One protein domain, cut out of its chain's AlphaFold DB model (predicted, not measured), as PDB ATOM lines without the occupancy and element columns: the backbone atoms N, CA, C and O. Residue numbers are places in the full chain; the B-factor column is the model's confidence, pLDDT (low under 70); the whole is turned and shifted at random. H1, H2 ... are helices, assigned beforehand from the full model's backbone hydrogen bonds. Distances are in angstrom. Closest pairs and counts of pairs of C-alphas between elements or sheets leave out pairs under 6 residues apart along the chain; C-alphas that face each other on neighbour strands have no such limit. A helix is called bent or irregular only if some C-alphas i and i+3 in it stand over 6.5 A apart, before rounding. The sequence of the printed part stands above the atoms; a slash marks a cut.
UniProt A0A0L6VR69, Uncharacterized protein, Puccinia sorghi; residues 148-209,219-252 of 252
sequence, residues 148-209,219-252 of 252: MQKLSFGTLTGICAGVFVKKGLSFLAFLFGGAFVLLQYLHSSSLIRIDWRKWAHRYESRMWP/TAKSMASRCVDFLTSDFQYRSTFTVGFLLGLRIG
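AT A GLANCE: This is residues 148 to 209 and 219 to 252 of the 252 residues of an uncharacterized protein of Puccinia sorghi (UniProt A0A0L6VR69). The model is an open, elongated frame along one very long helix, H1, which has a kink and makes the longest axis. The last helix, H4, packs at a steep tilt on the first part of H1, at residues 151 to 166, while past the other end of H1 the chain folds back into H2, which touches no helix. H3 is linked to H4 but is only near it, and a wide empty space lies between H1 and the helices H2 and H3. The printed part has 96 residues, with four named helices in the order H1, H2, H3, H4 and no named strand; its class is all helix. The whole is extended, with a radius of gyration of the C-alphas of 19.6 A and spans of 59 by 32 by 19 A.

HOW THE PARTS SIT: H1, residues 148 to 188, has a kink of 40 degrees near residue 167. H4, residues 238 to 251, touches H1, with 47 pairs of C-alphas within 8 A, and H1 touches it with residues 151 to 166 alone. The closest C-alphas of the two are those of Gly 158 and Phe 245, 4.0 A apart. Their lines stand at a steep tilt of 46 degrees, and they run the same way. H3, residues 219 to 233, is close to H4 but not clearly touching it; their closest C-alphas, those of Leu 231 and Arg 238, are 6.6 A apart. H3 and H4 run opposite ways at a steep tilt of 40 degrees. H2, residues 196 to 207, is apart from H1, H3 and H4, and H1 and H3 are apart too. Each O i to N i+4 pair of H3 is within hydrogen-bond range, against 36 of 37 in H1, 7 of 8 in H2 and 9 of 10 in H4.

IN THESE COORDINATES: H1 has 41 residues and measures 57.5 A from C-alpha 148 at (4.720, 44.113, 91.862) to C-alpha 188 at (31.815, 23.125, 45.742). H2 has 12 residues and measures 15.9 A. H3 has 15 residues and measures 20.2 A. H4 has 14 residues and measures 20.3 A, ending with C-alpha 251 at (2.202, 28.399, 75.077). H4 is neither bent nor irregular, but only just: C-alphas 238 and 241 are 6.3 A apart.

THE WHOLE: The two C-alphas farthest apart, those of Met 148 and Ser 190, are 58.8 A apart. Residues 169 to 182, 195 to 209 and 219 to 227 stand free. The link from H1 to H2 is short and that from H3 to H4 is tight. The link from H2 to H3 runs across the cut: residues 210 to 218 are not printed, and C-alphas 209 and 219 are 14.7 A apart. The printed part ends at residue 252, the chain's last. Its mean pLDDT is 73.3, with 33 residues under 70, among them residues 219 to 239.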
ATOM      1  N   MET A 148       5.483  44.452  93.074       57.91
ATOM      2  CA  MET A 148       4.720  44.113  91.862       57.91
ATOM      3  C   MET A 148       5.546  44.259  90.574       57.91
ATOM      4  O   MET A 148       5.413  43.443  89.654       57.91
ATOM      5  N   GLN A 149       6.443  45.245  90.503       60.34
ATOM      6  CA  GLN A 149       7.323  45.439  89.347       60.34
ATOM      7  C   GLN A 149       8.373  44.318  89.227       60.34
ATOM      8  O   GLN A 149       8.588  43.797  88.133       60.34
ATOM      9  N   LYS A 150       8.968  43.862  90.340       59.19
ATOM     10  CA  LYS A 150       9.858  42.684  90.360       59.19
ATOM     11  C   LYS A 150       9.095  41.390  90.044       59.19
ATOM     12  O   LYS A 150       9.569  40.576  89.246       59.19
ATOM     13  N   LEU A 151       7.890  41.218  90.596       68.00
ATOM     14  CA  LEU A 151       7.034  40.049  90.357       68.00
ATOM     15  C   LEU A 151       6.670  39.899  88.868       68.00
ATOM     16  O   LEU A 151       6.775  38.802  88.307       68.00
ATOM     17  N   SER A 152       6.269  41.003  88.231       74.50
ATOM     18  CA  SER A 152       5.907  41.053  86.809       74.50
ATOM     19  C   SER A 152       7.123  40.948  85.889       74.50
ATOM     20  O   SER A 152       7.054  40.207  84.909       74.50
ATOM     21  N   PHE A 153       8.262  41.565  86.230       74.62
ATOM     22  CA  PHE A 153       9.529  41.377  85.509       74.62
ATOM     23  C   PHE A 153       9.946  39.895  85.461       74.62
ATOM     24  O   PHE A 153      10.309  39.386  84.395       74.62
ATOM     25  N   GLY A 154       9.806  39.172  86.580       74.25
ATOM     26  CA  GLY A 154      10.039  37.727  86.649       74.25
ATOM     27  C   GLY A 154       9.127  36.922  85.714       74.25
ATOM     28  O   GLY A 154       9.622  36.117  84.921       74.25
ATOM     29  N   THR A 155       7.810  37.164  85.741       80.62
ATOM     30  CA  THR A 155       6.862  36.497  84.824       80.62
ATOM     31  C   THR A 155       7.130  36.850  83.355       80.62
ATOM     32  O   THR A 155       7.145  35.947  82.515       80.62
ATOM     33  N   LEU A 156       7.381  38.123  83.028       81.12
ATOM     34  CA  LEU A 156       7.580  38.593  81.650       81.12
ATOM     35  C   LEU A 156       8.880  38.044  81.035       81.12
ATOM     36  O   LEU A 156       8.895  37.594  79.886       81.12
ATOM     37  N   THR A 157       9.958  38.006  81.819       80.88
ATOM     38  CA  THR A 157      11.233  37.398  81.404       80.88
ATOM     39  C   THR A 157      11.086  35.881  81.263       80.88
ATOM     40  O   THR A 157      11.559  35.303  80.282       80.88
ATOM     41  N   GLY A 158      10.359  35.237  82.187       79.12
ATOM     42  CA  GLY A 158      10.044  33.811  82.130       79.12
ATOM     43  C   GLY A 158       9.268  33.426  80.868       79.12
ATOM     44  O   GLY A 158       9.711  32.548  80.126       79.12
ATOM     45  N   ILE A 159       8.148  34.098  80.575       83.19
ATOM     46  CA  ILE A 159       7.314  33.766  79.409       83.19
ATOM     47  C   ILE A 159       8.055  34.016  78.089       83.19
ATOM     48  O   ILE A 159       7.982  33.173  77.191       83.19
ATOM     49  N   CYS A 160       8.840  35.098  78.000       78.44
ATOM     50  CA  CYS A 160       9.683  35.405  76.843       78.44
ATOM     51  C   CYS A 160      10.740  34.310  76.601       78.44
ATOM     52  O   CYS A 160      10.843  33.771  75.495       78.44
ATOM     53  N   ALA A 161      11.457  33.892  77.651       83.44
ATOM     54  CA  ALA A 161      12.404  32.781  77.575       83.44
ATOM     55  C   ALA A 161      11.718  31.453  77.192       83.44
ATOM     56  O   ALA A 161      12.255  30.689  76.388       83.44
ATOM     57  N   GLY A 162      10.512  31.192  77.708       80.25
ATOM     58  CA  GLY A 162       9.731  29.991  77.396       80.25
ATOM     59  C   GLY A 162       9.340  29.887  75.916       80.25
ATOM     60  O   GLY A 162       9.602  28.859  75.282       80.25
ATOM     61  N   VAL A 163       8.787  30.958  75.328       81.62
ATOM     62  CA  VAL A 163       8.452  30.969  73.888       81.62
ATOM     63  C   VAL A 163       9.706  30.967  73.006       81.62
ATOM     64  O   VAL A 163       9.698  30.349  71.937       81.62
ATOM     65  N   PHE A 164      10.804  31.583  73.463       82.25
ATOM     66  CA  PHE A 164      12.083  31.538  72.754       82.25
ATOM     67  C   PHE A 164      12.671  30.124  72.707       82.25
ATOM     68  O   PHE A 164      13.161  29.729  71.656       82.25
ATOM     69  N   VAL A 165      12.577  29.311  73.765       84.06
ATOM     70  CA  VAL A 165      13.066  27.916  73.718       84.06
ATOM     71  C   VAL A 165      12.314  27.092  72.665       84.06
ATOM     72  O   VAL A 165      12.940  26.370  71.885       84.06
ATOM     73  N   LYS A 166      10.982  27.213  72.598       79.12
ATOM     74  CA  LYS A 166      10.146  26.357  71.737       79.12
ATOM     75  C   LYS A 166      10.190  26.751  70.254       79.12
ATOM     76  O   LYS A 166      10.297  25.869  69.403       79.12
ATOM     77  N   LYS A 167      10.209  28.050  69.929       82.62
ATOM     78  CA  LYS A 167      10.400  28.534  68.541       82.62
ATOM     79  C   LYS A 167      11.872  28.608  68.131       82.62
ATOM     80  O   LYS A 167      12.200  28.348  66.973       82.62
ATOM     81  N   GLY A 168      12.761  28.907  69.073       83.00
ATOM     82  CA  GLY A 168      14.205  29.003  68.860       83.00
ATOM     83  C   GLY A 168      14.842  27.676  68.465       83.00
ATOM     84  O   GLY A 168      15.767  27.688  67.662       83.00
ATOM     85  N   LEU A 169      14.313  26.531  68.914       85.12
ATOM     86  CA  LEU A 169      14.760  25.220  68.422       85.12
ATOM     87  C   LEU A 169      14.518  25.056  66.910       85.12
ATOM     88  O   LEU A 169      15.400  24.586  66.194       85.12
ATOM     89  N   SER A 170      13.360  25.502  66.413       85.56
ATOM     90  CA  SER A 170      13.024  25.484  64.982       85.56
ATOM     91  C   SER A 170      13.847  26.496  64.180       85.56
ATOM     92  O   SER A 170      14.321  26.173  63.092       85.56
ATOM     93  N   PHE A 171      14.075  27.697  64.724       88.88
ATOM     94  CA  PHE A 171      14.959  28.694  64.110       88.88
ATOM     95  C   PHE A 171      16.413  28.205  64.043       88.88
ATOM     96  O   PHE A 171      17.060  28.331  63.008       88.88
ATOM     97  N   LEU A 172      16.914  27.581  65.111       89.44
ATOM     98  CA  LEU A 172      18.260  27.019  65.171       89.44
ATOM     99  C   LEU A 172      18.414  25.821  64.222       89.44
ATOM    100  O   LEU A 172      19.443  25.702  63.564       89.44
ATOM    101  N   ALA A 173      17.386  24.977  64.081       89.50
ATOM    102  CA  ALA A 173      17.362  23.911  63.080       89.50
ATOM    103  C   ALA A 173      17.390  24.464  61.642       89.50
ATOM    104  O   ALA A 173      18.141  23.954  60.810       89.50
ATOM    105  N   PHE A 174      16.644  25.539  61.357       93.00
ATOM    106  CA  PHE A 174      16.720  26.238  60.070       93.00
ATOM    107  C   PHE A 174      18.104  26.863  59.840       93.00
ATOM    108  O   PHE A 174      18.661  26.718  58.755       93.00
ATOM    109  N   LEU A 175      18.700  27.483  60.864       93.62
ATOM    110  CA  LEU A 175      20.040  28.067  60.791       93.62
ATOM    111  C   LEU A 175      21.114  27.000  60.530       93.62
ATOM    112  O   LEU A 175      21.971  27.212  59.678       93.62
ATOM    113  N   PHE A 176      21.044  25.835  61.185       92.94
ATOM    114  CA  PHE A 176      21.928  24.702  60.884       92.94
ATOM    115  C   PHE A 176      21.696  24.137  59.477       92.94
ATOM    116  O   PHE A 176      22.670  23.821  58.797       92.94
ATOM    117  N   GLY A 177      20.447  24.048  59.009       92.00
ATOM    118  CA  GLY A 177      20.130  23.625  57.641       92.00
ATOM    119  C   GLY A 177      20.688  24.583  56.583       92.00
ATOM    120  O   GLY A 177      21.392  24.156  55.670       92.00
ATOM    121  N   GLY A 178      20.448  25.887  56.745       93.25
ATOM    122  CA  GLY A 178      20.977  26.934  55.869       93.25
ATOM    123  C   GLY A 178      22.504  26.999  55.894       93.25
ATOM    124  O   GLY A 178      23.131  27.024  54.837       93.25
ATOM    125  N   ALA A 179      23.118  26.927  57.079       91.69
ATOM    126  CA  ALA A 179      24.571  26.856  57.220       91.69
ATOM    127  C   ALA A 179      25.156  25.592  56.570       91.69
ATOM    128  O   ALA A 179      26.216  25.670  55.961       91.69
ATOM    129  N   PHE A 180      24.472  24.445  56.634       90.00
ATOM    130  CA  PHE A 180      24.909  23.205  55.982       90.00
ATOM    131  C   PHE A 180      24.804  23.264  54.448       90.00
ATOM    132  O   PHE A 180      25.680  22.744  53.754       90.00
ATOM    133  N   VAL A 181      23.783  23.925  53.893       92.12
ATOM    134  CA  VAL A 181      23.685  24.188  52.443       92.12
ATOM    135  C   VAL A 181      24.757  25.189  51.996       92.12
ATOM    136  O   VAL A 181      25.447  24.948  51.007       92.12
ATOM    137  N   LEU A 182      24.981  26.258  52.762       88.38
ATOM    138  CA  LEU A 182      26.052  27.223  52.506       88.38
ATOM    139  C   LEU A 182      27.444  26.566  52.586       88.38
ATOM    140  O   LEU A 182      28.309  26.838  51.757       88.38
ATOM    141  N   LEU A 183      27.655  25.644  53.528       86.12
ATOM    142  CA  LEU A 183      28.906  24.898  53.668       86.12
ATOM    143  C   LEU A 183      29.158  23.956  52.476       86.12
ATOM    144  O   LEU A 183      30.296  23.842  52.026       86.12
ATOM    145  N   GLN A 184      28.109  23.333  51.925       86.88
ATOM    146  CA  GLN A 184      28.195  22.572  50.669       86.88
ATOM    147  C   GLN A 184      28.522  23.477  49.473       86.88
ATOM    148  O   GLN A 184      29.343  23.099  48.638       86.88
ATOM    149  N   TYR A 185      27.945  24.681  49.410       86.25
ATOM    150  CA  TYR A 185      28.256  25.665  48.370       86.25
ATOM    151  C   TYR A 185      29.739  26.080  48.410       86.25
ATOM    152  O   TYR A 185      30.438  25.926  47.410       86.25
ATOM    153  N   LEU A 186      30.270  26.473  49.578       83.38
ATOM    154  CA  LEU A 186      31.694  26.827  49.723       83.38
ATOM    155  C   LEU A 186      32.645  25.639  49.483       83.38
ATOM    156  O   LEU A 186      33.761  25.839  48.999       83.38
ATOM    157  N   HIS A 187      32.210  24.411  49.784       78.38
ATOM    158  CA  HIS A 187      32.946  23.194  49.437       78.38
ATOM    159  C   HIS A 187      32.985  22.974  47.915       78.38
ATOM    160  O   HIS A 187      34.040  22.651  47.372       78.38
ATOM    161  N   SER A 188      31.872  23.209  47.208       76.88
ATOM    162  CA  SER A 188      31.815  23.125  45.742       76.88
ATOM    163  C   SER A 188      32.645  24.210  45.049       76.88
ATOM    164  O   SER A 188      33.176  23.961  43.971       76.88
ATOM    165  N   SER A 189      32.803  25.387  45.662       76.56
ATOM    166  CA  SER A 189      33.718  26.439  45.191       76.56
ATOM    167  C   SER A 189      35.194  26.182  45.544       76.56
ATOM    168  O   SER A 189      36.029  27.051  45.313       76.56
ATOM    169  N   SER A 190      35.528  25.030  46.144       64.81
ATOM    170  CA  SER A 190      36.874  24.647  46.609       64.81
ATOM    171  C   SER A 190      37.546  25.633  47.588       64.81
ATOM    172  O   SER A 190      38.739  25.504  47.871       64.81
ATOM    173  N   LEU A 191      36.805  26.603  48.134       61.94
ATOM    174  CA  LEU A 191      37.379  27.740  48.861       61.94
ATOM    175  C   LEU A 191      37.726  27.408  50.321       61.94
ATOM    176  O   LEU A 191      38.577  28.063  50.918       61.94
ATOM    177  N   ILE A 192      37.077  26.392  50.907       68.81
ATOM    178  CA  ILE A 192      37.340  25.929  52.278       68.81
ATOM    179  C   ILE A 192      37.401  24.398  52.323       68.81
ATOM    180  O   ILE A 192      36.391  23.708  52.175       68.81
ATOM    181  N   ARG A 193      38.590  23.856  52.610       64.56
ATOM    182  CA  ARG A 193      38.805  22.419  52.844       64.56
ATOM    183  C   ARG A 193      38.552  22.089  54.319       64.56
ATOM    184  O   ARG A 193      39.390  22.341  55.180       64.56
ATOM    185  N   ILE A 194      37.366  21.562  54.619       70.06
ATOM    186  CA  ILE A 194      36.897  21.357  55.997       70.06
ATOM    187  C   ILE A 194      37.505  20.074  56.583       70.06
ATOM    188  O   ILE A 194      37.088  18.962  56.261       70.06
ATOM    189  N   ASP A 195      38.483  20.224  57.479       72.12
ATOM    190  CA  ASP A 195      39.132  19.108  58.180       72.12
ATOM    191  C   ASP A 195      38.227  18.484  59.260       72.12
ATOM    192  O   ASP A 195      38.437  18.652  60.469       72.12
ATOM    193  N   TRP A 196      37.240  17.692  58.837       77.06
ATOM    194  CA  TRP A 196      36.336  16.962  59.736       77.06
ATOM    195  C   TRP A 196      37.076  16.096  60.772       77.06
ATOM    196  O   TRP A 196      36.619  15.990  61.906       77.06
ATOM    197  N   ARG A 197      38.269  15.566  60.445       74.25
ATOM    198  CA  ARG A 197      39.162  14.873  61.400       74.25
ATOM    199  C   ARG A 197      39.566  15.748  62.595       74.25
ATOM    200  O   ARG A 197      39.538  15.275  63.730       74.25
ATOM    201  N   LYS A 198      39.918  17.021  62.366       76.44
ATOM    202  CA  LYS A 198      40.293  17.964  63.439       76.44
ATOM    203  C   LYS A 198      39.079  18.297  64.311       76.44
ATOM    204  O   LYS A 198      39.210  18.381  65.530       76.44
ATOM    205  N   TRP A 199      37.901  18.432  63.699       76.31
ATOM    206  CA  TRP A 199      36.642  18.667  64.414       76.31
ATOM    207  C   TRP A 199      36.223  17.465  65.271       76.31
ATOM    208  O   TRP A 199      35.939  17.637  66.455       76.31
ATOM    209  N   ALA A 200      36.272  16.250  64.714       75.88
ATOM    210  CA  ALA A 200      35.969  15.009  65.426       75.88
ATOM    211  C   ALA A 200      36.858  14.841  66.668       75.88
ATOM    212  O   ALA A 200      36.341  14.761  67.777       75.88
ATOM    213  N   HIS A 201      38.184  14.933  66.521       76.25
ATOM    214  CA  HIS A 201      39.127  14.783  67.639       76.25
ATOM    215  C   HIS A 201      38.940  15.857  68.736       76.25
ATOM    216  O   HIS A 201      39.142  15.587  69.925       76.25
ATOM    217  N   ARG A 202      38.538  17.086  68.375       75.00
ATOM    218  CA  ARG A 202      38.220  18.172  69.331       75.00
ATOM    219  C   ARG A 202      36.846  18.020  69.998       75.00
ATOM    220  O   ARG A 202      36.643  18.567  71.081       75.00
ATOM    221  N   TYR A 203      35.919  17.307  69.367       71.50
ATOM    222  CA  TYR A 203      34.614  16.960  69.932       71.50
ATOM    223  C   TYR A 203      34.733  15.758  70.874       71.50
ATOM    224  O   TYR A 203      34.290  15.825  72.016       71.50
ATOM    225  N   GLU A 204      35.402  14.697  70.426       71.25
ATOM    226  CA  GLU A 204      35.615  13.440  71.143       71.25
ATOM    227  C   GLU A 204      36.360  13.660  72.464       71.25
ATOM    228  O   GLU A 204      35.819  13.339  73.518       71.25
ATOM    229  N   SER A 205      37.489  14.378  72.443       71.06
ATOM    230  CA  SER A 205      38.241  14.766  73.654       71.06
ATOM    231  C   SER A 205      37.467  15.637  74.662       71.06
ATOM    232  O   SER A 205      37.869  15.740  75.820       71.06
ATOM    233  N   ARG A 206      36.348  16.262  74.261       70.56
ATOM    234  CA  ARG A 206      35.442  17.011  75.157       70.56
ATOM    235  C   ARG A 206      34.210  16.205  75.579       70.56
ATOM    236  O   ARG A 206      33.648  16.456  76.642       70.56
ATOM    237  N   MET A 207      33.781  15.258  74.749       63.84
ATOM    238  CA  MET A 207      32.617  14.395  74.962       63.84
ATOM    239  C   MET A 207      32.939  13.132  75.766       63.84
ATOM    240  O   MET A 207      32.058  12.596  76.449       63.84
ATOM    241  N   TRP A 208      34.176  12.654  75.659       60.28
ATOM    242  CA  TRP A 208      34.729  11.498  76.351       60.28
ATOM    243  C   TRP A 208      36.129  11.832  76.901       60.28
ATOM    244  O   TRP A 208      37.144  11.400  76.361       60.28
ATOM    245  N   PRO A 209      36.221  12.619  77.987       62.81
ATOM    246  CA  PRO A 209      37.348  12.467  78.894       62.81
ATOM    247  C   PRO A 209      37.251  11.070  79.535       62.81
ATOM    248  O   PRO A 209      36.223  10.752  80.133       62.81
ATOM    249  N   THR A 219      25.046  19.426  80.446       55.00
ATOM    250  CA  THR A 219      25.184  20.756  79.808       55.00
ATOM    251  C   THR A 219      23.856  21.512  79.735       55.00
ATOM    252  O   THR A 219      23.749  22.603  80.287       55.00
ATOM    253  N   ALA A 220      22.810  20.917  79.149       52.66
ATOM    254  CA  ALA A 220      21.475  21.526  79.135       52.66
ATOM    255  C   ALA A 220      20.921  21.689  80.563       52.66
ATOM    256  O   ALA A 220      20.414  22.752  80.912       52.66
ATOM    257  N   LYS A 221      21.114  20.677  81.423       56.41
ATOM    258  CA  LYS A 221      20.712  20.724  82.836       56.41
ATOM    259  C   LYS A 221      21.500  21.755  83.661       56.41
ATOM    260  O   LYS A 221      20.979  22.198  84.669       56.41
ATOM    261  N   SER A 222      22.698  22.167  83.244       56.72
ATOM    262  CA  SER A 222      23.551  23.166  83.910       56.72
ATOM    263  C   SER A 222      23.396  24.562  83.320       56.72
ATOM    264  O   SER A 222      23.673  25.524  84.020       56.72
ATOM    265  N   MET A 223      22.916  24.720  82.085       59.97
ATOM    266  CA  MET A 223      22.380  26.017  81.657       59.97
ATOM    267  C   MET A 223      21.030  26.267  82.334       59.97
ATOM    268  O   MET A 223      20.840  27.330  82.911       59.97
ATOM    269  N   ALA A 224      20.161  25.250  82.399       57.34
ATOM    270  CA  ALA A 224      18.949  25.299  83.212       57.34
ATOM    271  C   ALA A 224      19.257  25.503  84.707       57.34
ATOM    272  O   ALA A 224      18.612  26.347  85.322       57.34
ATOM    273  N   SER A 225      20.260  24.809  85.279       61.44
ATOM    274  CA  SER A 225      20.693  25.084  86.656       61.44
ATOM    275  C   SER A 225      21.210  26.503  86.755       61.44
ATOM    276  O   SER A 225      20.640  27.236  87.523       61.44
ATOM    277  N   ARG A 226      22.162  26.963  85.930       62.53
ATOM    278  CA  ARG A 226      22.723  28.322  86.046       62.53
ATOM    279  C   ARG A 226      21.670  29.421  85.959       62.53
ATOM    280  O   ARG A 226      21.801  30.409  86.670       62.53
ATOM    281  N   CYS A 227      20.616  29.243  85.161       62.28
ATOM    282  CA  CYS A 227      19.438  30.106  85.227       62.28
ATOM    283  C   CYS A 227      18.763  30.012  86.607       62.28
ATOM    284  O   CYS A 227      18.641  31.027  87.282       62.28
ATOM    285  N   VAL A 228      18.384  28.809  87.053       59.88
ATOM    286  CA  VAL A 228      17.800  28.534  88.385       59.88
ATOM    287  C   VAL A 228      18.720  28.924  89.561       59.88
ATOM    288  O   VAL A 228      18.210  29.194  90.641       59.88
ATOM    289  N   ASP A 229      20.035  28.997  89.363       63.69
ATOM    290  CA  ASP A 229      21.076  29.323  90.339       63.69
ATOM    291  C   ASP A 229      21.195  30.858  90.458       63.69
ATOM    292  O   ASP A 229      21.169  31.389  91.567       63.69
ATOM    293  N   PHE A 230      21.179  31.593  89.334       59.66
ATOM    294  CA  PHE A 230      20.980  33.054  89.318       59.66
ATOM    295  C   PHE A 230      19.630  33.444  89.948       59.66
ATOM    296  O   PHE A 230      19.579  34.294  90.830       59.66
ATOM    297  N   LEU A 231      18.546  32.760  89.567       56.03
ATOM    298  CA  LEU A 231      17.198  32.909  90.146       56.03
ATOM    299  C   LEU A 231      17.076  32.375  91.583       56.03
ATOM    300  O   LEU A 231      16.072  32.607  92.249       56.03
ATOM    301  N   THR A 232      18.078  31.635  92.058       49.59
ATOM    302  CA  THR A 232      18.205  31.208  93.455       49.59
ATOM    303  C   THR A 232      18.911  32.276  94.266       49.59
ATOM    304  O   THR A 232      18.497  32.498  95.396       49.59
ATOM    305  N   SER A 233      19.913  32.950  93.691       53.62
ATOM    306  CA  SER A 233      20.593  34.093  94.309       53.62
ATOM    307  C   SER A 233      19.636  35.255  94.611       53.62
ATOM    308  O   SER A 233      19.879  36.003  95.551       53.62
ATOM    309  N   ASP A 234      18.532  35.363  93.865       56.69
ATOM    310  CA  ASP A 234      17.397  36.250  94.146       56.69
ATOM    311  C   ASP A 234      16.433  35.581  95.162       56.69
ATOM    312  O   ASP A 234      15.349  35.078  94.842       56.69
ATOM    313  N   PHE A 235      16.896  35.459  96.411       57.09
ATOM    314  CA  PHE A 235      16.276  34.642  97.466       57.09
ATOM    315  C   PHE A 235      14.946  35.215  98.015       57.09
ATOM    316  O   PHE A 235      14.888  35.687  99.145       57.09
ATOM    317  N   GLN A 236      13.852  35.079  97.253       53.56
ATOM    318  CA  GLN A 236      12.495  34.799  97.777       53.56
ATOM    319  C   GLN A 236      11.493  34.463  96.654       53.56
ATOM    320  O   GLN A 236      10.746  33.490  96.756       53.56
ATOM    321  N   TYR A 237      11.515  35.193  95.534       54.81
ATOM    322  CA  TYR A 237      10.461  35.169  94.501       54.81
ATOM    323  C   TYR A 237      10.578  34.043  93.447       54.81
ATOM    324  O   TYR A 237      10.209  34.208  92.282       54.81
ATOM    325  N   ARG A 238      11.035  32.843  93.835       56.78
ATOM    326  CA  ARG A 238      11.292  31.721  92.897       56.78
ATOM    327  C   ARG A 238      10.069  31.239  92.097       56.78
ATOM    328  O   ARG A 238      10.230  30.600  91.054       56.78
ATOM    329  N   SER A 239       8.853  31.496  92.579       65.94
ATOM    330  CA  SER A 239       7.603  31.028  91.966       65.94
ATOM    331  C   SER A 239       7.278  31.745  90.651       65.94
ATOM    332  O   SER A 239       7.086  31.070  89.641       65.94
ATOM    333  N   THR A 240       7.256  33.084  90.637       71.25
ATOM    334  CA  THR A 240       6.747  33.890  89.504       71.25
ATOM    335  C   THR A 240       7.489  33.607  88.194       71.25
ATOM    336  O   THR A 240       6.861  33.272  87.190       71.25
ATOM    337  N   PHE A 241       8.828  33.620  88.207       75.50
ATOM    338  CA  PHE A 241       9.615  33.312  87.009       75.50
ATOM    339  C   PHE A 241       9.396  31.869  86.552       75.50
ATOM    340  O   PHE A 241       9.199  31.621  85.365       75.50
ATOM    341  N   THR A 242       9.414  30.905  87.479       76.88
ATOM    342  CA  THR A 242       9.291  29.480  87.139       76.88
ATOM    343  C   THR A 242       7.918  29.174  86.537       76.88
ATOM    344  O   THR A 242       7.829  28.440  85.553       76.88
ATOM    345  N   VAL A 243       6.856  29.788  87.067       81.12
ATOM    346  CA  VAL A 243       5.499  29.723  86.505       81.12
ATOM    347  C   VAL A 243       5.447  30.399  85.133       81.12
ATOM    348  O   VAL A 243       4.974  29.773  84.188       81.12
ATOM    349  N   GLY A 244       5.992  31.611  84.981       76.25
ATOM    350  CA  GLY A 244       6.065  32.310  83.691       76.25
ATOM    351  C   GLY A 244       6.825  31.518  82.620       76.25
ATOM    352  O   GLY A 244       6.362  31.405  81.486       76.25
ATOM    353  N   PHE A 245       7.945  30.890  82.986       79.50
ATOM    354  CA  PHE A 245       8.751  30.044  82.104       79.50
ATOM    355  C   PHE A 245       8.035  28.749  81.707       79.50
ATOM    356  O   PHE A 245       7.997  28.415  80.523       79.50
ATOM    357  N   LEU A 246       7.412  28.043  82.657       81.50
ATOM    358  CA  LEU A 246       6.610  26.850  82.357       81.50
ATOM    359  C   LEU A 246       5.376  27.186  81.507       81.50
ATOM    360  O   LEU A 246       5.031  26.427  80.600       81.50
ATOM    361  N   LEU A 247       4.740  28.335  81.755       78.56
ATOM    362  CA  LEU A 247       3.620  28.828  80.958       78.56
ATOM    363  C   LEU A 247       4.078  29.176  79.534       78.56
ATOM    364  O   LEU A 247       3.473  28.696  78.579       78.56
ATOM    365  N   GLY A 248       5.188  29.905  79.374       72.00
ATOM    366  CA  GLY A 248       5.778  30.217  78.067       72.00
ATOM    367  C   GLY A 248       6.227  28.979  77.290       72.00
ATOM    368  O   GLY A 248       5.980  28.884  76.091       72.00
ATOM    369  N   LEU A 249       6.804  27.983  77.969       80.31
ATOM    370  CA  LEU A 249       7.176  26.696  77.370       80.31
ATOM    371  C   LEU A 249       5.939  25.896  76.909       80.31
ATOM    372  O   LEU A 249       5.992  25.175  75.908       80.31
ATOM    373  N   ARG A 250       4.802  26.045  77.605       72.62
ATOM    374  CA  ARG A 250       3.519  25.438  77.219       72.62
ATOM    375  C   ARG A 250       2.863  26.172  76.041       72.62
ATOM    376  O   ARG A 250       2.428  25.501  75.106       72.62
ATOM    377  N   ILE A 251       2.842  27.507  76.070       73.06
ATOM    378  CA  ILE A 251       2.202  28.399  75.077       73.06
ATOM    379  C   ILE A 251       2.994  28.532  73.760       73.06
ATOM    380  O   ILE A 251       2.379  28.789  72.727       73.06
ATOM    381  N   GLY A 252       4.325  28.384  73.793       56.75
ATOM    382  CA  GLY A 252       5.235  28.666  72.664       56.75
ATOM    383  C   GLY A 252       5.106  27.788  71.423       56.75
ATOM    384  O   GLY A 252       4.369  26.781  71.460       56.75
TER     385      GLY A 252